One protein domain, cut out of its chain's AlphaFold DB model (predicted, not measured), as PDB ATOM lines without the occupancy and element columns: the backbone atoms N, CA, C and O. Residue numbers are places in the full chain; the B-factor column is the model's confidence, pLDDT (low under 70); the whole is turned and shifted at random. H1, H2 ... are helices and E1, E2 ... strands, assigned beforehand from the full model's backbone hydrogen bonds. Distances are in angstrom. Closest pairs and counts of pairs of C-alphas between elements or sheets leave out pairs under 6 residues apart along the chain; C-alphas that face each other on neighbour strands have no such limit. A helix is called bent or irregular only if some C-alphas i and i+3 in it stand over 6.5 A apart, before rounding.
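What this domain is: This is residues 27 to 89, 116 to 176 and 202 to 252 of the 284 residues of an uncharacterized protein of Pseudocercospora eumusae (UniProt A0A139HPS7). A twisted sheet of five strands has three helices, H3, H7 and H4, over one face, with H7 between the other two. H2 is beside H3 at the sheet's E1 edge, while H1, H5 and H6 gather off one end of the strands. The 175 printed residues include seven named helices and five named strands, in the order H1 H2 H3 E1 E2 H4 E3 E4 H5 H6 E5 H7; the class is mixed, helices and strands. The antiparallel sheet runs E1, E2, E5, E3, E4. The whole is compact, with a radius of gyration of the C-alphas of 15.5 A and spans of 43 by 35 by 32 A.

Where its parts are: H1, residues 27 to 30, begins at C-alpha 27 (257.655, 298.383, 382.511). H2, residues 35 to 46, spans 16.5 A, and H3, residues 65 to 76, spans 18.4 A; H3 is irregular, with C-alphas 66 and 69 7.3 A apart. E1 is residues 80 to 85 and E2 residues 118 to 123. H4, residues 130 to 141, spans 16.6 A. E3, residues 146 to 152, spans 19.0 A, and E4 is residues 167 to 170. H5 is residues 207 to 215 and H6 residues 217 to 223. E5, residues 226 to 232, spans 19.6 A. H7, residues 240 to 250, ends at C-alpha 250 (287.465, 286.885, 400.374).

How they stand to each other: In the sheet, N 120 and O 83 of E2 and E1 are 2.8 A apart, N 228 and O 121 of E5 and E2 2.9 A, N 149 and O 229 of E3 and E5 2.9 A, and N 150 and O 169 of the hairpin E3 and E4 2.8 A, within hydrogen-bond range. H3, H4 and H7 are on the same face, making two layers, helices over a sheet; their heights over the sheet are 9.1, 10.8 and 10.0 A. E2, H4 and E3 form a split strand-helix-strand unit, two strands running the same way with E5 between them, and its crossover is right-handed. H7 touches H3 at Ala 241 and Ser 70, C-alphas 5.6 A apart, and H4 at Ala 247 and Glu 139, 5.2 A. H2 and H3 are a helical hairpin, opposite ways at a shallow tilt of 11 degrees, closest at the C-alphas of Leu 46 and Val 68, 6.2 A. H2 touches H1, closest at the C-alphas of Phe 38 and Trp 29, 6.3 A. H5 only grazes the sheet with residues 208 to 209; it and H6 only just touch, only at the corner, with 3 pairs of C-alphas within 8 A. Every O i to N i+4 pair is within hydrogen-bond range in H2, H4, H5, H6 and H7, but 4 of 8 in H3; H1 is too short for such a pair.

The domain as a whole: The C-alphas farthest apart, those of Asp 89 and Arg 158, are 47.6 A apart. Residues 90 to 115 and 177 to 201 are not printed, with C-alpha gaps of 8.5 A and 11.5 A. The links H2 to H3 and E3 to E4 are long. Residues 158 to 161 have pLDDT under 70.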
ATOM      1  N   ARG A  27     257.976 299.747 382.947       83.00
ATOM      2  CA  ARG A  27     257.655 298.383 382.511       83.00
ATOM      3  C   ARG A  27     258.811 297.426 382.753       83.00
ATOM      4  O   ARG A  27     258.594 296.414 383.396       83.00
ATOM      5  N   LEU A  28     260.035 297.772 382.351       84.00
ATOM      6  CA  LEU A  28     261.211 296.919 382.582       84.00
ATOM      7  C   LEU A  28     261.403 296.565 384.064       84.00
ATOM      8  O   LEU A  28     261.731 295.429 384.396       84.00
ATOM      9  N   TRP A  29     261.168 297.527 384.957       88.06
ATOM     10  CA  TRP A  29     261.257 297.298 386.396       88.06
ATOM     11  C   TRP A  29     260.043 296.536 386.954       88.06
ATOM     12  O   TRP A  29     260.224 295.622 387.751       88.06
ATOM     13  N   ASN A  30     258.817 296.866 386.547       86.31
ATOM     14  CA  ASN A  30     257.600 296.231 387.068       86.31
ATOM     15  C   ASN A  30     257.423 294.791 386.557       86.31
ATOM     16  O   ASN A  30     256.999 293.912 387.310       86.31
ATOM     17  N   ASP A  31     257.783 294.553 385.297       88.31
ATOM     18  CA  ASP A  31     257.636 293.273 384.602       88.31
ATOM     19  C   ASP A  31     258.835 292.338 384.839       88.31
ATOM     20  O   ASP A  31     258.856 291.217 384.332       88.31
ATOM     21  N   ALA A  32     259.835 292.763 385.622       90.75
ATOM     22  CA  ALA A  32     260.920 291.887 386.036       90.75
ATOM     23  C   ALA A  32     260.349 290.638 386.730       90.75
ATOM     24  O   ALA A  32     259.526 290.735 387.639       90.75
ATOM     25  N   GLU A  33     260.805 289.455 386.314       91.44
ATOM     26  CA  GLU A  33     260.334 288.167 386.851       91.44
ATOM     27  C   GLU A  33     261.259 287.598 387.939       91.44
ATOM     28  O   GLU A  33     260.932 286.622 388.614       91.44
ATOM     29  N   SER A  34     262.440 288.195 388.117       93.94
ATOM     30  CA  SER A  34     263.454 287.738 389.066       93.94
ATOM     31  C   SER A  34     264.377 288.869 389.518       93.94
ATOM     32  O   SER A  34     264.406 289.944 388.920       93.94
ATOM     33  N   TRP A  35     265.194 288.601 390.543       95.00
ATOM     34  CA  TRP A  35     266.264 289.512 390.964       95.00
ATOM     35  C   TRP A  35     267.262 289.807 389.837       95.00
ATOM     36  O   TRP A  35     267.704 290.942 389.701       95.00
ATOM     37  N   GLN A  36     267.546 288.823 388.973       95.00
ATOM     38  CA  GLN A  36     268.350 289.035 387.765       95.00
ATOM     39  C   GLN A  36     267.730 290.111 386.864       95.00
ATOM     40  O   GLN A  36     268.451 290.971 386.379       95.00
ATOM     41  N   GLY A  37     266.401 290.127 386.710       93.94
ATOM     42  CA  GLY A  37     265.707 291.162 385.937       93.94
ATOM     43  C   GLY A  37     265.880 292.569 386.520       93.94
ATOM     44  O   GLY A  37     266.085 293.520 385.772       93.94
ATOM     45  N   PHE A  38     265.881 292.709 387.851       94.38
ATOM     46  CA  PHE A  38     266.209 293.982 388.503       94.38
ATOM     47  C   PHE A  38     267.662 294.406 388.272       94.38
ATOM     48  O   PHE A  38     267.920 295.585 388.034       94.38
ATOM     49  N   LEU A  39     268.609 293.467 388.334       95.94
ATOM     50  CA  LEU A  39     270.012 293.752 388.034       95.94
ATOM     51  C   LEU A  39     270.167 294.182 386.575       95.94
ATOM     52  O   LEU A  39     270.768 295.216 386.319       95.94
ATOM     53  N   ASP A  40     269.556 293.471 385.628       94.81
ATOM     54  CA  ASP A  40     269.635 293.786 384.196       94.81
ATOM     55  C   ASP A  40     269.037 295.167 383.880       94.81
ATOM     56  O   ASP A  40     269.661 295.962 383.176       94.81
ATOM     57  N   ALA A  41     267.896 295.517 384.485       93.75
ATOM     58  CA  ALA A  41     267.327 296.861 384.376       93.75
ATOM     59  C   ALA A  41     268.248 297.935 384.994       93.75
ATOM     60  O   ALA A  41     268.379 299.037 384.458       93.75
ATOM     61  N   ASN A  42     268.933 297.626 386.103       95.38
ATOM     62  CA  ASN A  42     269.915 298.538 386.692       95.38
ATOM     63  C   ASN A  42     271.153 298.714 385.806       95.38
ATOM     64  O   ASN A  42     271.645 299.832 385.664       95.38
ATOM     65  N   ARG A  43     271.639 297.637 385.183       96.00
ATOM     66  CA  ARG A  43     272.768 297.661 384.242       96.00
ATOM     67  C   ARG A  43     272.458 298.544 383.038       96.00
ATOM     68  O   ARG A  43     273.265 299.411 382.709       96.00
ATOM     69  N   ALA A  44     271.273 298.386 382.450       94.12
ATOM     70  CA  ALA A  44     270.795 299.233 381.359       94.12
ATOM     71  C   ALA A  44     270.739 300.717 381.774       94.12
ATOM     72  O   ALA A  44     271.205 301.601 381.051       94.12
ATOM     73  N   PHE A  45     270.258 301.007 382.988       94.69
ATOM     74  CA  PHE A  45     270.287 302.360 383.546       94.69
ATOM     75  C   PHE A  45     271.714 302.912 383.718       94.69
ATOM     76  O   PHE A  45     271.998 304.024 383.272       94.69
ATOM     77  N   LEU A  46     272.641 302.138 384.294       95.69
ATOM     78  CA  LEU A  46     274.039 302.551 384.479       95.69
ATOM     79  C   LEU A  46     274.783 302.774 383.152       95.69
ATOM     80  O   LEU A  46     275.708 303.581 383.095       95.69
ATOM     81  N   ARG A  47     274.374 302.101 382.075       94.56
ATOM     82  CA  ARG A  47     274.909 302.310 380.717       94.56
ATOM     83  C   ARG A  47     274.294 303.495 379.987       94.56
ATOM     84  O   ARG A  47     274.776 303.868 378.921       94.56
ATOM     85  N   GLY A  48     273.247 304.095 380.550       92.06
ATOM     86  CA  GLY A  48     272.483 305.154 379.900       92.06
ATOM     87  C   GLY A  48     271.541 304.655 378.801       92.06
ATOM     88  O   GLY A  48     271.020 305.475 378.048       92.06
ATOM     89  N   GLU A  49     271.295 303.345 378.715       92.00
ATOM     90  CA  GLU A  49     270.263 302.753 377.848       92.00
ATOM     91  C   GLU A  49     268.858 303.105 378.361       92.00
ATOM     92  O   GLU A  49     267.906 303.191 377.590       92.00
ATOM     93  N   MET A  50     268.746 303.378 379.666       89.06
ATOM     94  CA  MET A  50     267.544 303.898 380.311       89.06
ATOM     95  C   MET A  50     267.830 305.253 380.954       89.06
ATOM     96  O   MET A  50     268.843 305.448 381.621       89.06
ATOM     97  N   SER A  51     266.900 306.196 380.804       87.56
ATOM     98  CA  SER A  51     267.061 307.545 381.355       87.56
ATOM     99  C   SER A  51     266.650 307.682 382.819       87.56
ATOM    100  O   SER A  51     266.836 308.756 383.378       87.56
ATOM    101  N   GLN A  52     265.999 306.672 383.403       90.50
ATOM    102  CA  GLN A  52     265.448 306.716 384.761       90.50
ATOM    103  C   GLN A  52     265.448 305.325 385.404       90.50
ATOM    104  O   GLN A  52     265.420 304.304 384.712       90.50
ATOM    105  N   SER A  53     265.413 305.308 386.733       90.12
ATOM    106  CA  SER A  53     265.235 304.130 387.579       90.12
ATOM    107  C   SER A  53     264.185 304.408 388.675       90.12
ATOM    108  O   SER A  53     263.822 305.568 388.895       90.12
ATOM    109  N   PRO A  54     263.713 303.386 389.418       88.69
ATOM    110  CA  PRO A  54     262.739 303.568 390.499       88.69
ATOM    111  C   PRO A  54     263.197 304.514 391.616       88.69
ATOM    112  O   PRO A  54     262.365 305.080 392.317       88.69
ATOM    113  N   TYR A  55     264.509 304.680 391.790       88.19
ATOM    114  CA  TYR A  55     265.105 305.505 392.843       88.19
ATOM    115  C   TYR A  55     265.711 306.812 392.316       88.19
ATOM    116  O   TYR A  55     266.134 307.651 393.113       88.19
ATOM    117  N   TYR A  56     265.785 306.999 390.993       88.81
ATOM    118  CA  TYR A  56     266.387 308.184 390.394       88.81
ATOM    119  C   TYR A  56     265.747 308.522 389.042       88.81
ATOM    120  O   TYR A  56     265.926 307.834 388.039       88.81
ATOM    121  N   HIS A  57     265.004 309.628 389.005       89.00
ATOM    122  CA  HIS A  57     264.204 310.048 387.847       89.00
ATOM    123  C   HIS A  57     264.980 310.913 386.836       89.00
ATOM    124  O   HIS A  57     264.405 311.787 386.185       89.00
ATOM    125  N   ALA A  58     266.286 310.688 386.708       89.69
ATOM    126  CA  ALA A  58     267.158 311.383 385.767       89.69
ATOM    127  C   ALA A  58     268.261 310.446 385.253       89.69
ATOM    128  O   ALA A  58     268.488 309.376 385.813       89.69
ATOM    129  N   GLN A  59     268.953 310.853 384.187       91.00
ATOM    130  CA  GLN A  59     270.133 310.137 383.703       91.00
ATOM    131  C   GLN A  59     271.246 310.179 384.748       91.00
ATOM    132  O   GLN A  59     271.338 311.148 385.502       91.00
ATOM    133  N   ILE A  60     272.115 309.163 384.759       92.12
ATOM    134  CA  ILE A  60     273.279 309.151 385.648       92.12
ATOM    135  C   ILE A  60     274.091 310.450 385.524       92.12
ATOM    136  O   ILE A  60     274.311 310.973 384.429       92.12
ATOM    137  N   SER A  61     274.534 310.970 386.667       91.00
ATOM    138  CA  SER A  61     275.382 312.161 386.726       91.00
ATOM    139  C   SER A  61     276.713 311.905 386.013       91.00
ATOM    140  O   SER A  61     277.248 310.793 386.055       91.00
ATOM    141  N   GLU A  62     277.295 312.940 385.401       92.62
ATOM    142  CA  GLU A  62     278.643 312.863 384.813       92.62
ATOM    143  C   GLU A  62     279.690 312.400 385.837       92.62
ATOM    144  O   GLU A  62     280.643 311.714 385.476       92.62
ATOM    145  N   GLU A  63     279.495 312.717 387.123       91.06
ATOM    146  CA  GLU A  63     280.400 312.282 388.193       91.06
ATOM    147  C   GLU A  63     280.352 310.769 388.447       91.06
ATOM    148  O   GLU A  63     281.321 310.198 388.939       91.06
ATOM    149  N   THR A  64     279.231 310.116 388.132       92.62
ATOM    150  CA  THR A  64     279.025 308.683 388.369       92.62
ATOM    151  C   THR A  64     279.610 307.844 387.239       92.62
ATOM    152  O   THR A  64     280.004 306.705 387.474       92.62
ATOM    153  N   LYS A  65     279.723 308.391 386.020       94.19
ATOM    154  CA  LYS A  65     280.212 307.655 384.838       94.19
ATOM    155  C   LYS A  65     281.545 306.923 385.054       94.19
ATOM    156  O   LYS A  65     281.622 305.765 384.654       94.19
ATOM    157  N   PRO A  66     282.569 307.511 385.708       94.50
ATOM    158  CA  PRO A  66     283.825 306.807 385.976       94.50
ATOM    159  C   PRO A  66     283.678 305.580 386.886       94.50
ATOM    160  O   PRO A  66     284.553 304.723 386.879       94.50
ATOM    161  N   LEU A  67     282.598 305.488 387.667       95.62
ATOM    162  CA  LEU A  67     282.343 304.381 388.592       95.62
ATOM    163  C   LEU A  67     281.575 303.226 387.940       95.62
ATOM    164  O   LEU A  67     281.550 302.132 388.496       95.62
ATOM    165  N   VAL A  68     280.942 303.452 386.781       96.00
ATOM    166  CA  VAL A  68     279.995 302.507 386.163       96.00
ATOM    167  C   VAL A  68     280.594 301.111 386.000       96.00
ATOM    168  O   VAL A  68     279.927 300.138 386.332       96.00
ATOM    169  N   GLU A  69     281.849 300.991 385.560       96.00
ATOM    170  CA  GLU A  69     282.489 299.680 385.387       96.00
ATOM    171  C   GLU A  69     282.529 298.877 386.699       96.00
ATOM    172  O   GLU A  69     282.111 297.718 386.731       96.00
ATOM    173  N   SER A  70     282.989 299.489 387.794       95.81
ATOM    174  CA  SER A  70     283.064 298.830 389.103       95.81
ATOM    175  C   SER A  70     281.669 298.564 389.687       95.81
ATOM    176  O   SER A  70     281.448 297.516 390.293       95.81
ATOM    177  N   LEU A  71     280.696 299.454 389.451       97.50
ATOM    178  CA  LEU A  71     279.303 299.247 389.867       97.50
ATOM    179  C   LEU A  71     278.660 298.046 389.157       97.50
ATOM    180  O   LEU A  71     277.979 297.254 389.801       97.50
ATOM    181  N   LEU A  72     278.915 297.867 387.858       96.94
ATOM    182  CA  LEU A  72     278.417 296.715 387.100       96.94
ATOM    183  C   LEU A  72     279.014 295.394 387.607       96.94
ATOM    184  O   LEU A  72     278.294 294.403 387.707       96.94
ATOM    185  N   LYS A  73     280.295 295.377 388.003       97.00
ATOM    186  CA  LYS A  73     280.934 294.185 388.596       97.00
ATOM    187  C   LYS A  73     280.283 293.762 389.915       97.00
ATOM    188  O   LYS A  73     280.191 292.569 390.187       97.00
ATOM    189  N   LEU A  74     279.796 294.706 390.726       97.88
ATOM    190  CA  LEU A  74     279.040 294.384 391.945       97.88
ATOM    191  C   LEU A  74     277.744 293.624 391.629       97.88
ATOM    192  O   LEU A  74     277.331 292.754 392.399       97.88
ATOM    193  N   HIS A  75     277.117 293.908 390.482       97.62
ATOM    194  CA  HIS A  75     275.883 293.234 390.078       97.62
ATOM    195  C   HIS A  75     276.113 291.754 389.767       97.62
ATOM    196  O   HIS A  75     275.187 290.969 389.936       97.62
ATOM    197  N   ASP A  76     277.331 291.341 389.403       96.56
ATOM    198  CA  ASP A  76     277.658 289.924 389.179       96.56
ATOM    199  C   ASP A  76     277.542 289.084 390.464       96.56
ATOM    200  O   ASP A  76     277.231 287.891 390.402       96.56
ATOM    201  N   TYR A  77     277.731 289.713 391.629       96.38
ATOM    202  CA  TYR A  77     277.503 289.129 392.961       96.38
ATOM    203  C   TYR A  77     276.057 289.311 393.451       96.38
ATOM    204  O   TYR A  77     275.707 288.909 394.560       96.38
ATOM    205  N   GLY A  78     275.206 289.931 392.634       96.38
ATOM    206  CA  GLY A  78     273.809 290.200 392.944       96.38
ATOM    207  C   GLY A  78     273.565 291.487 393.728       96.38
ATOM    208  O   GLY A  78     272.447 291.691 394.204       96.38
ATOM    209  N   PHE A  79     274.564 292.357 393.892       97.62
ATOM    210  CA  PHE A  79     274.407 293.590 394.665       97.62
ATOM    211  C   PHE A  79     273.792 294.676 393.789       97.62
ATOM    212  O   PHE A  79     274.416 295.124 392.833       97.62
ATOM    213  N   LEU A  80     272.582 295.129 394.114       97.12
ATOM    214  CA  LEU A  80     271.898 296.149 393.317       97.12
ATOM    215  C   LEU A  80     272.271 297.542 393.825       97.12
ATOM    216  O   LEU A  80     271.811 297.974 394.882       97.12
ATOM    217  N   THR A  81     273.104 298.257 393.073       96.75
ATOM    218  CA  THR A  81     273.566 299.612 393.415       96.75
ATOM    219  C   THR A  81     272.505 300.665 393.111       96.75
ATOM    220  O   THR A  81     271.900 300.634 392.042       96.75
ATOM    221  N   TYR A  82     272.309 301.638 394.001       94.62
ATOM    222  CA  TYR A  82     271.306 302.693 393.783       94.62
ATOM    223  C   TYR A  82     271.762 304.105 394.164       94.62
ATOM    224  O   TYR A  82     271.121 305.087 393.798       94.62
ATOM    225  N   CYS A  83     272.868 304.235 394.891       94.00
ATOM    226  CA  CYS A  83     273.471 305.525 395.189       94.00
ATOM    227  C   CYS A  83     274.985 305.359 395.195       94.00
ATOM    228  O   CYS A  83     275.507 304.414 395.781       94.00
ATOM    229  N   SER A  84     275.695 306.260 394.533       94.50
ATOM    230  CA  SER A  84     277.152 306.249 394.505       94.50
ATOM    231  C   SER A  84     277.659 307.648 394.228       94.50
ATOM    232  O   SER A  84     277.091 308.347 393.386       94.50
ATOM    233  N   GLN A  85     278.762 308.017 394.860       94.44
ATOM    234  CA  GLN A  85     279.471 309.245 394.541       94.44
ATOM    235  C   GLN A  85     280.983 308.988 394.627       94.44
ATOM    236  O   GLN A  85     281.433 308.278 395.538       94.44
ATOM    237  N   PRO A  86     281.788 309.542 393.707       95.06
ATOM    238  CA  PRO A  86     283.234 309.396 393.772       95.06
ATOM    239  C   PRO A  86     283.816 310.272 394.885       95.06
ATOM    240  O   PRO A  86     283.200 311.241 395.338       95.06
ATOM    241  N   SER A  87     285.049 309.974 395.280       94.69
ATOM    242  CA  SER A  87     285.895 310.939 395.979       94.69
ATOM    243  C   SER A  87     286.175 312.154 395.088       94.69
ATOM    244  O   SER A  87     286.458 312.002 393.895       94.69
ATOM    245  N   ARG A  88     286.201 313.346 395.675       92.88
ATOM    246  CA  ARG A  88     286.625 314.584 395.017       92.88
ATOM    247  C   ARG A  88     287.416 315.419 396.007       92.88
ATOM    248  O   ARG A  88     286.979 315.602 397.136       92.88
ATOM    249  N   ASP A  89     288.535 315.977 395.571       92.50
ATOM    250  CA  ASP A  89     289.303 316.936 396.364       92.50
ATOM    251  C   ASP A  89     289.769 318.063 395.447       92.50
ATOM    252  O   ASP A  89     290.813 317.971 394.795       92.50
ATOM    253  N   ARG A 116     283.550 312.873 399.821       95.19
ATOM    254  CA  ARG A 116     284.014 311.575 400.273       95.19
ATOM    255  C   ARG A 116     283.419 310.494 399.384       95.19
ATOM    256  O   ARG A 116     282.254 310.611 399.024       95.19
ATOM    257  N   ALA A 117     284.174 309.457 399.032       96.50
ATOM    258  CA  ALA A 117     283.580 308.346 398.295       96.50
ATOM    259  C   ALA A 117     282.449 307.722 399.127       96.50
ATOM    260  O   ALA A 117     282.598 307.535 400.339       96.50
ATOM    261  N   TYR A 118     281.323 307.434 398.478       96.81
ATOM    262  CA  TYR A 118     280.167 306.798 399.103       96.81
ATOM    263  C   TYR A 118     279.482 305.836 398.134       96.81
ATOM    264  O   TYR A 118     279.407 306.104 396.932       96.81
ATOM    265  N   LEU A 119     278.962 304.732 398.661       97.50
ATOM    266  CA  LEU A 119     278.255 303.707 397.908       97.50
ATOM    267  C   LEU A 119     277.077 303.171 398.726       97.50
ATOM    268  O   LEU A 119     277.192 302.920 399.922       97.50
ATOM    269  N   SER A 120     275.938 302.952 398.078       97.25
ATOM    270  CA  SER A 120     274.836 302.175 398.637       97.25
ATOM    271  C   SER A 120     274.277 301.164 397.661       97.25
ATOM    272  O   SER A 120     274.111 301.433 396.465       97.25
ATOM    273  N   PHE A 121     273.947 300.003 398.210       97.44
ATOM    274  CA  PHE A 121     273.431 298.876 397.453       97.44
ATOM    275  C   PHE A 121     272.471 298.027 398.287       97.44
ATOM    276  O   PHE A 121     272.448 298.088 399.518       97.44
ATOM    277  N   LEU A 122     271.663 297.241 397.584       96.62
ATOM    278  CA  LEU A 122     270.828 296.194 398.146       96.62
ATOM    279  C   LEU A 122     271.569 294.861 398.076       96.62
ATOM    280  O   LEU A 122     272.014 294.446 397.004       96.62
ATOM    281  N   PHE A 123     271.676 294.188 399.216       96.19
ATOM    282  CA  PHE A 123     272.348 292.904 399.368       96.19
ATOM    283  C   PHE A 123     271.315 291.767 399.468       96.19
ATOM    284  O   PHE A 123     270.509 291.784 400.402       96.19
ATOM    285  N   PRO A 124     271.293 290.787 398.543       94.88
ATOM    286  CA  PRO A 124     270.170 289.860 398.362       94.88
ATOM    287  C   PRO A 124     270.204 288.654 399.320       94.88
ATOM    288  O   PRO A 124     270.340 287.511 398.890       94.88
ATOM    289  N   VAL A 125     270.062 288.892 400.626       91.81
ATOM    290  CA  VAL A 125     270.233 287.874 401.687       91.81
ATOM    291  C   VAL A 125     269.456 286.578 401.430       91.81
ATOM    292  O   VAL A 125     269.997 285.495 401.621       91.81
ATOM    293  N   GLY A 126     268.204 286.670 400.976       89.56
ATOM    294  CA  GLY A 126     267.342 285.509 400.730       89.56
ATOM    295  C   GLY A 126     267.775 284.619 399.560       89.56
ATOM    296  O   GLY A 126     267.267 283.507 399.437       89.56
ATOM    297  N   LEU A 127     268.698 285.084 398.713       90.44
ATOM    298  CA  LEU A 127     269.238 284.323 397.581       90.44
ATOM    299  C   LEU A 127     270.630 283.741 397.847       90.44
ATOM    300  O   LEU A 127     271.107 282.930 397.054       90.44
ATOM    301  N   LEU A 128     271.291 284.158 398.927       88.25
ATOM    302  CA  LEU A 128     272.665 283.772 399.222       88.25
ATOM    303  C   LEU A 128     272.720 282.634 400.241       88.25
ATOM    304  O   LEU A 128     271.824 282.451 401.065       88.25
ATOM    305  N   ASN A 129     273.821 281.879 400.211       89.12
ATOM    306  CA  ASN A 129     274.155 280.987 401.315       89.12
ATOM    307  C   ASN A 129     274.344 281.841 402.591       89.12
ATOM    308  O   ASN A 129     275.181 282.749 402.562       89.12
ATOM    309  N   PRO A 130     273.627 281.561 403.699       90.44
ATOM    310  CA  PRO A 130     273.729 282.355 404.924       90.44
ATOM    311  C   PRO A 130     275.156 282.481 405.471       90.44
ATOM    312  O   PRO A 130     275.555 283.567 405.874       90.44
ATOM    313  N   GLU A 131     275.951 281.409 405.422       93.88
ATOM    314  CA  GLU A 131     277.338 281.420 405.905       93.88
ATOM    315  C   GLU A 131     278.222 282.336 405.054       93.88
ATOM    316  O   GLU A 131     279.035 283.086 405.591       93.88
ATOM    317  N   ALA A 132     278.034 282.321 403.730       92.81
ATOM    318  CA  ALA A 132     278.762 283.204 402.820       92.81
ATOM    319  C   ALA A 132     278.317 284.669 402.973       92.81
ATOM    320  O   ALA A 132     279.143 285.580 402.913       92.81
ATOM    321  N   GLY A 133     277.023 284.906 403.218       94.50
ATOM    322  CA  GLY A 133     276.491 286.239 403.491       94.50
ATOM    323  C   GLY A 133     277.031 286.837 404.792       94.50
ATOM    324  O   GLY A 133     277.494 287.979 404.799       94.50
ATOM    325  N   ASP A 134     277.054 286.050 405.867       95.44
ATOM    326  CA  ASP A 134     277.648 286.453 407.144       95.44
ATOM    327  C   ASP A 134     279.164 286.665 407.013       95.44
ATOM    328  O   ASP A 134     279.712 287.627 407.560       95.44
ATOM    329  N   ALA A 135     279.860 285.802 406.265       97.31
ATOM    330  CA  ALA A 135     281.283 285.969 405.978       97.31
ATOM    331  C   ALA A 135     281.560 287.281 405.231       97.31
ATOM    332  O   ALA A 135     282.472 288.006 405.618       97.31
ATOM    333  N   PHE A 136     280.747 287.630 404.230       97.88
ATOM    334  CA  PHE A 136     280.869 288.888 403.490       97.88
ATOM    335  C   PHE A 136     280.696 290.109 404.389       97.88
ATOM    336  O   PHE A 136     281.535 291.008 404.369       97.88
ATOM    337  N   ILE A 137     279.656 290.116 405.226       97.06
ATOM    338  CA  ILE A 137     279.430 291.197 406.192       97.06
ATOM    339  C   ILE A 137     280.655 291.354 407.097       97.06
ATOM    340  O   ILE A 137     281.148 292.464 407.287       97.06
ATOM    341  N   ASN A 138     281.187 290.245 407.618       97.31
ATOM    342  CA  ASN A 138     282.373 290.256 408.470       97.31
ATOM    343  C   ASN A 138     283.640 290.723 407.738       97.31
ATOM    344  O   ASN A 138     284.463 291.396 408.349       97.31
ATOM    345  N   GLU A 139     283.829 290.366 406.467       98.12
ATOM    346  CA  GLU A 139     284.959 290.844 405.662       98.12
ATOM    347  C   GLU A 139     284.881 292.345 405.386       98.12
ATOM    348  O   GLU A 139     285.920 293.004 405.378       98.12
ATOM    349  N   LEU A 140     283.676 292.891 405.215       97.06
ATOM    350  CA  LEU A 140     283.481 294.324 405.011       97.06
ATOM    351  C   LEU A 140     283.716 295.122 406.305       97.06
ATOM    352  O   LEU A 140     284.376 296.152 406.262       97.06
ATOM    353  N   TRP A 141     283.273 294.615 407.465       97.38
ATOM    354  CA  TRP A 141     283.543 295.231 408.779       97.38
ATOM    355  C   TRP A 141     285.026 295.260 409.176       97.38
ATOM    356  O   TRP A 141     285.407 296.022 410.060       97.38
ATOM    357  N   LYS A 142     285.863 294.397 408.588       97.00
ATOM    358  CA  LYS A 142     287.312 294.377 408.851       97.00
ATOM    359  C   LYS A 142     288.073 295.428 408.049       97.00
ATOM    360  O   LYS A 142     289.259 295.620 408.308       97.00
ATOM    361  N   ASP A 143     287.446 296.035 407.044       96.44
ATOM    362  CA  ASP A 143     288.116 297.012 406.202       96.44
ATOM    363  C   ASP A 143     288.214 298.351 406.935       96.44
ATOM    364  O   ASP A 143     287.272 299.135 406.970       96.44
ATOM    365  N   GLU A 144     289.381 298.604 407.527       94.75
ATOM    366  CA  GLU A 144     289.649 299.811 408.317       94.75
ATOM    367  C   GLU A 144     289.517 301.103 407.499       94.75
ATOM    368  O   GLU A 144     289.398 302.170 408.084       94.75
ATOM    369  N   LYS A 145     289.492 301.033 406.161       96.19
ATOM    370  CA  LYS A 145     289.339 302.214 405.298       96.19
ATOM    371  C   LYS A 145     287.889 302.623 405.079       96.19
ATOM    372  O   LYS A 145     287.643 303.557 404.308       96.19
ATOM    373  N   LEU A 146     286.935 301.916 405.678       96.75
ATOM    374  CA  LEU A 146     285.510 302.092 405.442       96.75
ATOM    375  C   LEU A 146     284.770 302.309 406.759       96.75
ATOM    376  O   LEU A 146     285.082 301.705 407.777       96.75
ATOM    377  N   TYR A 147     283.714 303.109 406.687       97.38
ATOM    378  CA  TYR A 147     282.589 303.025 407.602       97.38
ATOM    379  C   TYR A 147     281.444 302.292 406.911       97.38
ATOM    380  O   TYR A 147     281.194 302.468 405.710       97.38
ATOM    381  N   LEU A 148     280.715 301.502 407.685       97.75
ATOM    382  CA  LEU A 148     279.624 300.663 407.238       97.75
ATOM    383  C   LEU A 148     278.367 300.914 408.074       97.75
ATOM    384  O   LEU A 148     278.367 300.918 409.303       97.75
ATOM    385  N   SER A 149     277.249 301.088 407.378       97.00
ATOM    386  CA  SER A 149     275.919 301.063 407.966       97.00
ATOM    387  C   SER A 149     275.042 300.082 407.204       97.00
ATOM    388  O   SER A 149     275.030 300.057 405.974       97.00
ATOM    389  N   ILE A 150     274.330 299.242 407.948       96.56
ATOM    390  CA  ILE A 150     273.441 298.215 407.417       96.56
ATOM    391  C   ILE A 150     272.056 298.431 408.013       96.56
ATOM    392  O   ILE A 150     271.891 298.396 409.238       96.56
ATOM    393  N   ILE A 151     271.057 298.593 407.148       94.69
ATOM    394  CA  ILE A 151     269.647 298.545 407.534       94.69
ATOM    395  C   ILE A 151     269.133 297.133 407.266       94.69
ATOM    396  O   ILE A 151     269.102 296.660 406.124       94.69
ATOM    397  N   THR A 152     268.700 296.470 408.331       92.38
ATOM    398  CA  THR A 152     268.052 295.159 408.295       92.38
ATOM    399  C   THR A 152     266.595 295.279 408.717       92.38
ATOM    400  O   THR A 152     266.153 296.294 409.261       92.38
ATOM    401  N   TYR A 153     265.820 294.236 408.456       88.31
ATOM    402  CA  TYR A 153     264.447 294.115 408.920       88.31
ATOM    403  C   TYR A 153     264.095 292.636 409.065       88.31
ATOM    404  O   TYR A 153     264.645 291.779 408.374       88.31
ATOM    405  N   GLU A 154     263.199 292.321 409.997       82.50
ATOM    406  CA  GLU A 154     262.897 290.930 410.354       82.50
ATOM    407  C   GLU A 154     262.064 290.230 409.282       82.50
ATOM    408  O   GLU A 154     262.256 289.051 408.994       82.50
ATOM    409  N   ARG A 155     261.075 290.947 408.743       75.38
ATOM    410  CA  ARG A 155     260.140 290.426 407.746       75.38
ATOM    411  C   ARG A 155     259.370 291.543 407.068       75.38
ATOM    412  O   ARG A 155     259.245 292.653 407.591       75.38
ATOM    413  N   PHE A 156     258.720 291.184 405.972       77.75
ATOM    414  CA  PHE A 156     257.595 291.943 405.449       77.75
ATOM    415  C   PHE A 156     256.285 291.558 406.149       77.75
ATOM    416  O   PHE A 156     256.124 290.458 406.689       77.75
ATOM    417  N   CYS A 157     255.330 292.485 406.170       74.44
ATOM    418  CA  CYS A 157     253.972 292.221 406.625       74.44
ATOM    419  C   CYS A 157     253.268 291.224 405.687       74.44
ATOM    420  O   CYS A 157     253.742 290.922 404.595       74.44
ATOM    421  N   ARG A 158     252.097 290.718 406.090       69.81
ATOM    422  CA  ARG A 158     251.375 289.680 405.333       69.81
ATOM    423  C   ARG A 158     251.003 290.094 403.903       69.81
ATOM    424  O   ARG A 158     250.923 289.233 403.037       69.81
ATOM    425  N   SER A 159     250.752 291.379 403.666       67.12
ATOM    426  CA  SER A 159     250.478 291.927 402.332       67.12
ATOM    427  C   SER A 159     251.745 292.231 401.532       67.12
ATOM    428  O   SER A 159     251.631 292.711 400.412       67.12
ATOM    429  N   GLY A 160     252.934 291.992 402.096       66.56
ATOM    430  CA  GLY A 160     254.205 292.270 401.436       66.56
ATOM    431  C   GLY A 160     254.389 293.748 401.108       66.56
ATOM    432  O   GLY A 160     255.057 294.054 400.144       66.56
ATOM    433  N   CYS A 161     253.752 294.673 401.832       66.75
ATOM    434  CA  CYS A 161     253.785 296.106 401.501       66.75
ATOM    435  C   CYS A 161     254.403 296.978 402.602       66.75
ATOM    436  O   CYS A 161     254.505 298.189 402.449       66.75
ATOM    437  N   CYS A 162     254.769 296.388 403.742       72.56
ATOM    438  CA  CYS A 162     255.371 297.095 404.869       72.56
ATOM    439  C   CYS A 162     256.471 296.239 405.491       72.56
ATOM    440  O   CYS A 162     256.324 295.019 405.588       72.56
ATOM    441  N   ARG A 163     257.532 296.880 405.978       79.19
ATOM    442  CA  ARG A 163     258.602 296.241 406.755       79.19
ATOM    443  C   ARG A 163     258.226 296.176 408.232       79.19
ATOM    444  O   ARG A 163     257.543 297.062 408.744       79.19
ATOM    445  N   VAL A 164     258.678 295.135 408.919       79.44
ATOM    446  CA  VAL A 164     258.500 294.957 410.363       79.44
ATOM    447  C   VAL A 164     259.865 294.721 410.999       79.44
ATOM    448  O   VAL A 164     260.651 293.926 410.490       79.44
ATOM    449  N   GLY A 165     260.126 295.400 412.118       83.25
ATOM    450  CA  GLY A 165     261.354 295.208 412.894       83.25
ATOM    451  C   GLY A 165     262.605 295.780 412.224       83.25
ATOM    452  O   GLY A 165     263.644 295.132 412.244       83.25
ATOM    453  N   THR A 166     262.510 296.958 411.597       87.75
ATOM    454  CA  THR A 166     263.677 297.629 411.006       87.75
ATOM    455  C   THR A 166     264.724 297.941 412.076       87.75
ATOM    456  O   THR A 166     264.388 298.467 413.140       87.75
ATOM    457  N   LYS A 167     265.989 297.641 411.781       91.88
ATOM    458  CA  LYS A 167     267.134 297.917 412.646       91.88
ATOM    459  C   LYS A 167     268.301 298.445 411.817       91.88
ATOM    460  O   LYS A 167     268.667 297.832 410.821       91.88
ATOM    461  N   THR A 168     268.928 299.509 412.299       93.81
ATOM    462  CA  THR A 168     270.180 300.032 411.744       93.81
ATOM    463  C   THR A 168     271.349 299.603 412.632       93.81
ATOM    464  O   THR A 168     271.281 299.698 413.861       93.81
ATOM    465  N   ILE A 169     272.417 299.097 412.019       95.00
ATOM    466  CA  ILE A 169     273.715 298.836 412.656       95.00
ATOM    467  C   ILE A 169     274.730 299.697 411.911       95.00
ATOM    468  O   ILE A 169     274.767 299.646 410.689       95.00
ATOM    469  N   SER A 170     275.500 300.520 412.617       95.69
ATOM    470  CA  SER A 170     276.397 301.496 411.994       95.69
ATOM    471  C   SER A 170     277.617 301.754 412.867       95.69
ATOM    472  O   SER A 170     277.471 301.856 414.088       95.69
ATOM    473  N   ASP A 171     278.789 301.884 412.249       96.56
ATOM    474  CA  ASP A 171     280.002 302.429 412.874       96.56
ATOM    475  C   ASP A 171     280.333 303.854 412.401       96.56
ATOM    476  O   ASP A 171     281.380 304.392 412.765       96.56
ATOM    477  N   PHE A 172     279.443 304.485 411.625       95.00
ATOM    478  CA  PHE A 172     279.664 305.847 411.154       95.00
ATOM    479  C   PHE A 172     279.898 306.776 412.360       95.00
ATOM    480  O   PHE A 172     279.113 306.768 413.317       95.00
ATOM    481  N   PRO A 173     280.942 307.623 412.336       92.50
ATOM    482  CA  PRO A 173     281.254 308.493 413.461       92.50
ATOM    483  C   PRO A 173     280.177 309.568 413.618       92.50
ATOM    484  O   PRO A 173     279.670 310.082 412.631       92.50
ATOM    485  N   GLY A 174     279.860 310.001 414.842       87.38
ATOM    486  CA  GLY A 174     278.744 310.937 415.090       87.38
ATOM    487  C   GLY A 174     278.789 312.281 414.332       87.38
ATOM    488  O   GLY A 174     277.763 312.942 414.221       87.38
ATOM    489  N   GLY A 175     279.951 312.679 413.801       87.88
ATOM    490  CA  GLY A 175     280.146 313.871 412.964       87.88
ATOM    491  C   GLY A 175     280.510 313.567 411.507       87.88
ATOM    492  O   GLY A 175     281.216 314.363 410.891       87.88
ATOM    493  N   TRP A 176     280.114 312.408 410.972       93.56
ATOM    494  CA  TRP A 176     280.414 312.013 409.594       93.56
ATOM    495  C   TRP A 176     279.854 313.017 408.573       93.56
ATOM    496  O   TRP A 176     278.876 313.717 408.831       93.56
ATOM    497  N   ASP A 202     270.711 309.923 404.254       82.88
ATOM    498  CA  ASP A 202     270.018 309.506 405.461       82.88
ATOM    499  C   ASP A 202     270.228 307.998 405.629       82.88
ATOM    500  O   ASP A 202     269.745 307.206 404.819       82.88
ATOM    501  N   LEU A 203     270.990 307.623 406.662       84.44
ATOM    502  CA  LEU A 203     271.365 306.234 406.962       84.44
ATOM    503  C   LEU A 203     270.201 305.395 407.496       84.44
ATOM    504  O   LEU A 203     270.346 304.184 407.628       84.44
ATOM    505  N   ASP A 204     269.068 306.023 407.816       82.44
ATOM    506  CA  ASP A 204     267.847 305.342 408.245       82.44
ATOM    507  C   ASP A 204     266.765 305.366 407.147       82.44
ATOM    508  O   ASP A 204     265.684 304.777 407.294       82.44
ATOM    509  N   CYS A 205     267.043 306.018 406.010       81.88
ATOM    510  CA  CYS A 205     266.094 306.129 404.915       81.88
ATOM    511  C   CYS A 205     266.026 304.835 404.107       81.88
ATOM    512  O   CYS A 205     266.907 304.477 403.331       81.88
ATOM    513  N   SER A 206     264.887 304.164 404.220       81.19
ATOM    514  CA  SER A 206     264.592 302.932 403.489       81.19
ATOM    515  C   SER A 206     263.690 303.162 402.263       81.19
ATOM    516  O   SER A 206     263.154 302.210 401.692       81.19
ATOM    517  N   TYR A 207     263.566 304.420 401.816       84.56
ATOM    518  CA  TYR A 207     262.752 304.823 400.660       84.56
ATOM    519  C   TYR A 207     263.113 304.056 399.385       84.56
ATOM    520  O   TYR A 207     262.226 303.642 398.644       84.56
ATOM    521  N   VAL A 208     264.406 303.809 399.147       84.44
ATOM    522  CA  VAL A 208     264.852 303.067 397.960       84.44
ATOM    523  C   VAL A 208     264.214 301.679 397.899       84.44
ATOM    524  O   VAL A 208     263.747 301.244 396.851       84.44
ATOM    525  N   LEU A 209     264.124 301.002 399.042       84.50
ATOM    526  CA  LEU A 209     263.530 299.684 399.115       84.50
ATOM    527  C   LEU A 209     262.016 299.778 398.914       84.50
ATOM    528  O   LEU A 209     261.460 298.914 398.253       84.50
ATOM    529  N   ASP A 210     261.358 300.845 399.382       84.44
ATOM    530  CA  ASP A 210     259.940 301.080 399.077       84.44
ATOM    531  C   ASP A 210     259.702 301.257 397.572       84.44
ATOM    532  O   ASP A 210     258.719 300.736 397.048       84.44
ATOM    533  N   ALA A 211     260.615 301.919 396.856       86.00
ATOM    534  CA  ALA A 211     260.536 302.039 395.402       86.00
ATOM    535  C   ALA A 211     260.597 300.668 394.704       86.00
ATOM    536  O   ALA A 211     259.759 300.380 393.848       86.00
ATOM    537  N   PHE A 212     261.512 299.781 395.114       85.50
ATOM    538  CA  PHE A 212     261.578 298.411 394.580       85.50
ATOM    539  C   PHE A 212     260.384 297.545 394.992       85.50
ATOM    540  O   PHE A 212     259.878 296.763 394.187       85.50
ATOM    541  N   MET A 213     259.881 297.717 396.217       84.12
ATOM    542  CA  MET A 213     258.667 297.049 396.690       84.12
ATOM    543  C   MET A 213     257.439 297.452 395.871       84.12
ATOM    544  O   MET A 213     256.600 296.601 395.580       84.12
ATOM    545  N   MET A 214     257.319 298.732 395.507       83.38
ATOM    546  CA  MET A 214     256.241 299.217 394.642       83.38
ATOM    547  C   MET A 214     256.372 298.693 393.211       83.38
ATOM    548  O   MET A 214     255.346 298.424 392.592       83.38
ATOM    549  N   ALA A 215     257.601 298.526 392.712       84.81
ATOM    550  CA  ALA A 215     257.841 297.970 391.385       84.81
ATOM    551  C   ALA A 215     257.477 296.478 391.316       84.81
ATOM    552  O   ALA A 215     256.670 296.072 390.483       84.81
ATOM    553  N   ASN A 216     258.020 295.654 392.223       86.19
ATOM    554  CA  ASN A 216     257.670 294.236 392.307       86.19
ATOM    555  C   ASN A 216     257.783 293.702 393.755       86.19
ATOM    556  O   ASN A 216     258.879 293.356 394.224       86.19
ATOM    557  N   PRO A 217     256.658 293.591 394.492       85.25
ATOM    558  CA  PRO A 217     256.675 293.185 395.895       85.25
ATOM    559  C   PRO A 217     257.006 291.701 396.073       85.25
ATOM    560  O   PRO A 217     257.570 291.327 397.102       85.25
ATOM    561  N   SER A 218     256.679 290.853 395.093       86.50
ATOM    562  CA  SER A 218     256.935 289.411 395.148       86.50
ATOM    563  C   SER A 218     258.428 289.107 395.108       86.50
ATOM    564  O   SER A 218     258.911 288.367 395.965       86.50
ATOM    565  N   ILE A 219     259.165 289.723 394.176       89.50
ATOM    566  CA  ILE A 219     260.624 289.577 394.094       89.50
ATOM    567  C   ILE A 219     261.270 290.139 395.351       89.50
ATOM    568  O   ILE A 219     262.007 289.436 396.036       89.50
ATOM    569  N   THR A 220     260.957 291.386 395.694       87.94
ATOM    570  CA  THR A 220     261.631 292.069 396.802       87.94
ATOM    571  C   THR A 220     261.371 291.375 398.146       87.94
ATOM    572  O   THR A 220     262.287 291.239 398.958       87.94
ATOM    573  N   SER A 221     260.160 290.839 398.360       86.06
ATOM    574  CA  SER A 221     259.852 290.033 399.550       86.06
ATOM    575  C   SER A 221     260.592 288.697 399.579       86.06
ATOM    576  O   SER A 221     261.017 288.272 400.650       86.06
ATOM    577  N   ALA A 222     260.742 288.030 398.429       87.69
ATOM    578  CA  ALA A 222     261.457 286.757 398.334       87.69
ATOM    579  C   ALA A 222     262.969 286.927 398.544       87.69
ATOM    580  O   ALA A 222     263.593 286.119 399.227       87.69
ATOM    581  N   VAL A 223     263.547 287.994 397.988       90.62
ATOM    582  CA  VAL A 223     264.976 288.313 398.107       90.62
ATOM    583  C   VAL A 223     265.326 288.836 399.496       90.62
ATOM    584  O   VAL A 223     266.433 288.597 399.972       90.62
ATOM    585  N   ASN A 224     264.396 289.535 400.153       90.38
ATOM    586  CA  ASN A 224     264.586 290.107 401.483       90.38
ATOM    587  C   ASN A 224     265.906 290.907 401.623       90.38
ATOM    588  O   ASN A 224     266.722 290.583 402.489       90.38
ATOM    589  N   PRO A 225     266.168 291.899 400.747       93.69
ATOM    590  CA  PRO A 225     267.481 292.520 400.673       93.69
ATOM    591  C   PRO A 225     267.799 293.438 401.858       93.69
ATOM    592  O   PRO A 225     266.991 294.271 402.253       93.69
ATOM    593  N   PHE A 226     269.026 293.381 402.365       95.00
ATOM    594  CA  PHE A 226     269.525 294.389 403.306       95.00
ATOM    595  C   PHE A 226     270.012 295.627 402.556       95.00
ATOM    596  O   PHE A 226     270.493 295.519 401.429       95.00
ATOM    597  N   ILE A 227     269.917 296.797 403.187       95.88
ATOM    598  CA  ILE A 227     270.478 298.032 402.634       95.88
ATOM    599  C   ILE A 227     271.860 298.234 403.238       95.88
ATOM    600  O   ILE A 227     271.992 298.256 404.459       95.88
ATOM    601  N   PHE A 228     272.865 298.395 402.386       97.62
ATOM    602  CA  PHE A 228     274.226 298.726 402.786       97.62
ATOM    603  C   PHE A 228     274.539 300.162 402.395       97.62
ATOM    604  O   PHE A 228     274.231 300.592 401.282       97.62
ATOM    605  N   HIS A 229     275.201 300.863 403.304       97.56
ATOM    606  CA  HIS A 229     275.779 302.181 403.121       97.56
ATOM    607  C   HIS A 229     277.261 302.090 403.478       97.56
ATOM    608  O   HIS A 229     277.610 301.787 404.617       97.56
ATOM    609  N   VAL A 230     278.125 302.350 402.504       97.88
ATOM    610  CA  VAL A 230     279.579 302.305 402.644       97.88
ATOM    611  C   VAL A 230     280.117 303.706 402.402       97.88
ATOM    612  O   VAL A 230     279.839 304.313 401.367       97.88
ATOM    613  N   LEU A 231     280.877 304.224 403.354       97.56
ATOM    614  CA  LEU A 231     281.537 305.525 403.276       97.56
ATOM    615  C   LEU A 231     283.035 305.295 403.449       97.56
ATOM    616  O   LEU A 231     283.429 304.514 404.304       97.56
ATOM    617  N   ALA A 232     283.881 305.977 402.681       97.25
ATOM    618  CA  ALA A 232     285.313 305.930 402.967       97.25
ATOM    619  C   ALA A 232     285.619 306.534 404.357       97.25
ATOM    620  O   ALA A 232     284.911 307.423 404.843       97.25
ATOM    621  N   GLU A 233     286.682 306.079 405.008       95.25
ATOM    622  CA  GLU A 233     287.162 306.677 406.257       95.25
ATOM    623  C   GLU A 233     287.728 308.085 405.990       95.25
ATOM    624  O   GLU A 233     287.380 309.060 406.669       95.25
ATOM    625  N   ASP A 234     288.507 308.195 404.912       92.69
ATOM    626  CA  ASP A 234     289.236 309.389 404.497       92.69
ATOM    627  C   ASP A 234     288.622 310.093 403.279       92.69
ATOM    628  O   ASP A 234     287.735 309.585 402.593       92.69
ATOM    629  N   TRP A 235     289.122 311.298 402.995       92.56
ATOM    630  CA  TRP A 235     288.758 312.107 401.823       92.56
ATOM    631  C   TRP A 235     289.595 311.798 400.571       92.56
ATOM    632  O   TRP A 235     289.392 312.422 399.530       92.56
ATOM    633  N   GLU A 236     290.550 310.876 400.680       91.31
ATOM    634  CA  GLU A 236     291.438 310.489 399.585       91.31
ATOM    635  C   GLU A 236     290.711 309.645 398.521       91.31
ATOM    636  O   GLU A 236     289.650 309.070 398.793       91.31
ATOM    637  N   PRO A 237     291.267 309.551 397.297       90.50
ATOM    638  CA  PRO A 237     290.707 308.710 396.255       90.50
ATOM    639  C   PRO A 237     290.512 307.258 396.690       90.50
ATOM    640  O   PRO A 237     291.456 306.597 397.120       90.50
ATOM    641  N   CYS A 238     289.286 306.759 396.544       90.81
ATOM    642  CA  CYS A 238     288.904 305.414 396.959       90.81
ATOM    643  C   CYS A 238     287.838 304.838 396.017       90.81
ATOM    644  O   CYS A 238     286.809 305.475 395.785       90.81
ATOM    645  N   ASP A 239     288.080 303.634 395.484       93.00
ATOM    646  CA  ASP A 239     287.075 302.863 394.746       93.00
ATOM    647  C   ASP A 239     286.344 301.924 395.712       93.00
ATOM    648  O   ASP A 239     286.737 300.778 395.932       93.00
ATOM    649  N   LEU A 240     285.260 302.427 396.304       97.44
ATOM    650  CA  LEU A 240     284.449 301.656 397.244       97.44
ATOM    651  C   LEU A 240     283.837 300.398 396.628       97.44
ATOM    652  O   LEU A 240     283.634 299.417 397.339       97.44
ATOM    653  N   ALA A 241     283.540 300.408 395.328       97.38
ATOM    654  CA  ALA A 241     283.003 299.225 394.677       97.38
ATOM    655  C   ALA A 241     284.057 298.113 394.643       97.38
ATOM    656  O   ALA A 241     283.732 296.971 394.960       97.38
ATOM    657  N   GLN A 242     285.324 298.444 394.374       96.56
ATOM    658  CA  GLN A 242     286.410 297.462 394.443       96.56
ATOM    659  C   GLN A 242     286.595 296.900 395.859       96.56
ATOM    660  O   GLN A 242     286.704 295.689 396.015       96.56
ATOM    661  N   HIS A 243     286.540 297.743 396.894       97.69
ATOM    662  CA  HIS A 243     286.598 297.280 398.286       97.69
ATOM    663  C   HIS A 243     285.486 296.270 398.623       97.69
ATOM    664  O   HIS A 243     285.735 295.240 399.256       97.69
ATOM    665  N   VAL A 244     284.263 296.535 398.158       98.31
ATOM    666  CA  VAL A 244     283.119 295.631 398.341       98.31
ATOM    667  C   VAL A 244     283.292 294.333 397.538       98.31
ATOM    668  O   VAL A 244     282.989 293.260 398.062       98.31
ATOM    669  N   ILE A 245     283.808 294.397 396.306       97.94
ATOM    670  CA  ILE A 245     284.127 293.211 395.490       97.94
ATOM    671  C   ILE A 245     285.176 292.349 396.194       97.94
ATOM    672  O   ILE A 245     284.963 291.152 396.366       97.94
ATOM    673  N   ASP A 246     286.271 292.947 396.662       97.75
ATOM    674  CA  ASP A 246     287.345 292.213 397.327       97.75
ATOM    675  C   ASP A 246     286.838 291.524 398.606       97.75
ATOM    676  O   ASP A 246     287.239 290.399 398.913       97.75
ATOM    677  N   ALA A 247     285.941 292.174 399.357       98.19
ATOM    678  CA  ALA A 247     285.288 291.566 400.516       98.19
ATOM    679  C   ALA A 247     284.401 290.375 400.118       98.19
ATOM    680  O   ALA A 247     284.432 289.339 400.787       98.19
ATOM    681  N   ALA A 248     283.653 290.484 399.016       97.50
ATOM    682  CA  ALA A 248     282.844 289.389 398.484       97.50
ATOM    683  C   ALA A 248     283.708 288.195 398.050       97.50
ATOM    684  O   ALA A 248     283.402 287.054 398.401       97.50
ATOM    685  N   GLU A 249     284.821 288.449 397.361       96.62
ATOM    686  CA  GLU A 249     285.767 287.413 396.938       96.62
ATOM    687  C   GLU A 249     286.431 286.712 398.130       96.62
ATOM    688  O   GLU A 249     286.475 285.481 398.170       96.62
ATOM    689  N   ARG A 250     286.891 287.463 399.142       97.44
ATOM    690  CA  ARG A 250     287.465 286.885 400.374       97.44
ATOM    691  C   ARG A 250     286.458 286.051 401.161       97.44
ATOM    692  O   ARG A 250     286.839 285.049 401.762       97.44
ATOM    693  N   ALA A 251     285.189 286.448 401.140       96.75
ATOM    694  CA  ALA A 251     284.096 285.708 401.757       96.75
ATOM    695  C   ALA A 251     283.654 284.473 400.954       96.75
ATOM    696  O   ALA A 251     282.838 283.692 401.443       96.75
ATOM    697  N   GLY A 252     284.185 284.282 399.741       95.19
ATOM    698  CA  GLY A 252     283.834 283.162 398.872       95.19
ATOM    699  C   GLY A 252     282.462 283.299 398.213       95.19
ATOM    700  O   GLY A 252     281.859 282.284 397.870       95.19
TER     701      GLY A 252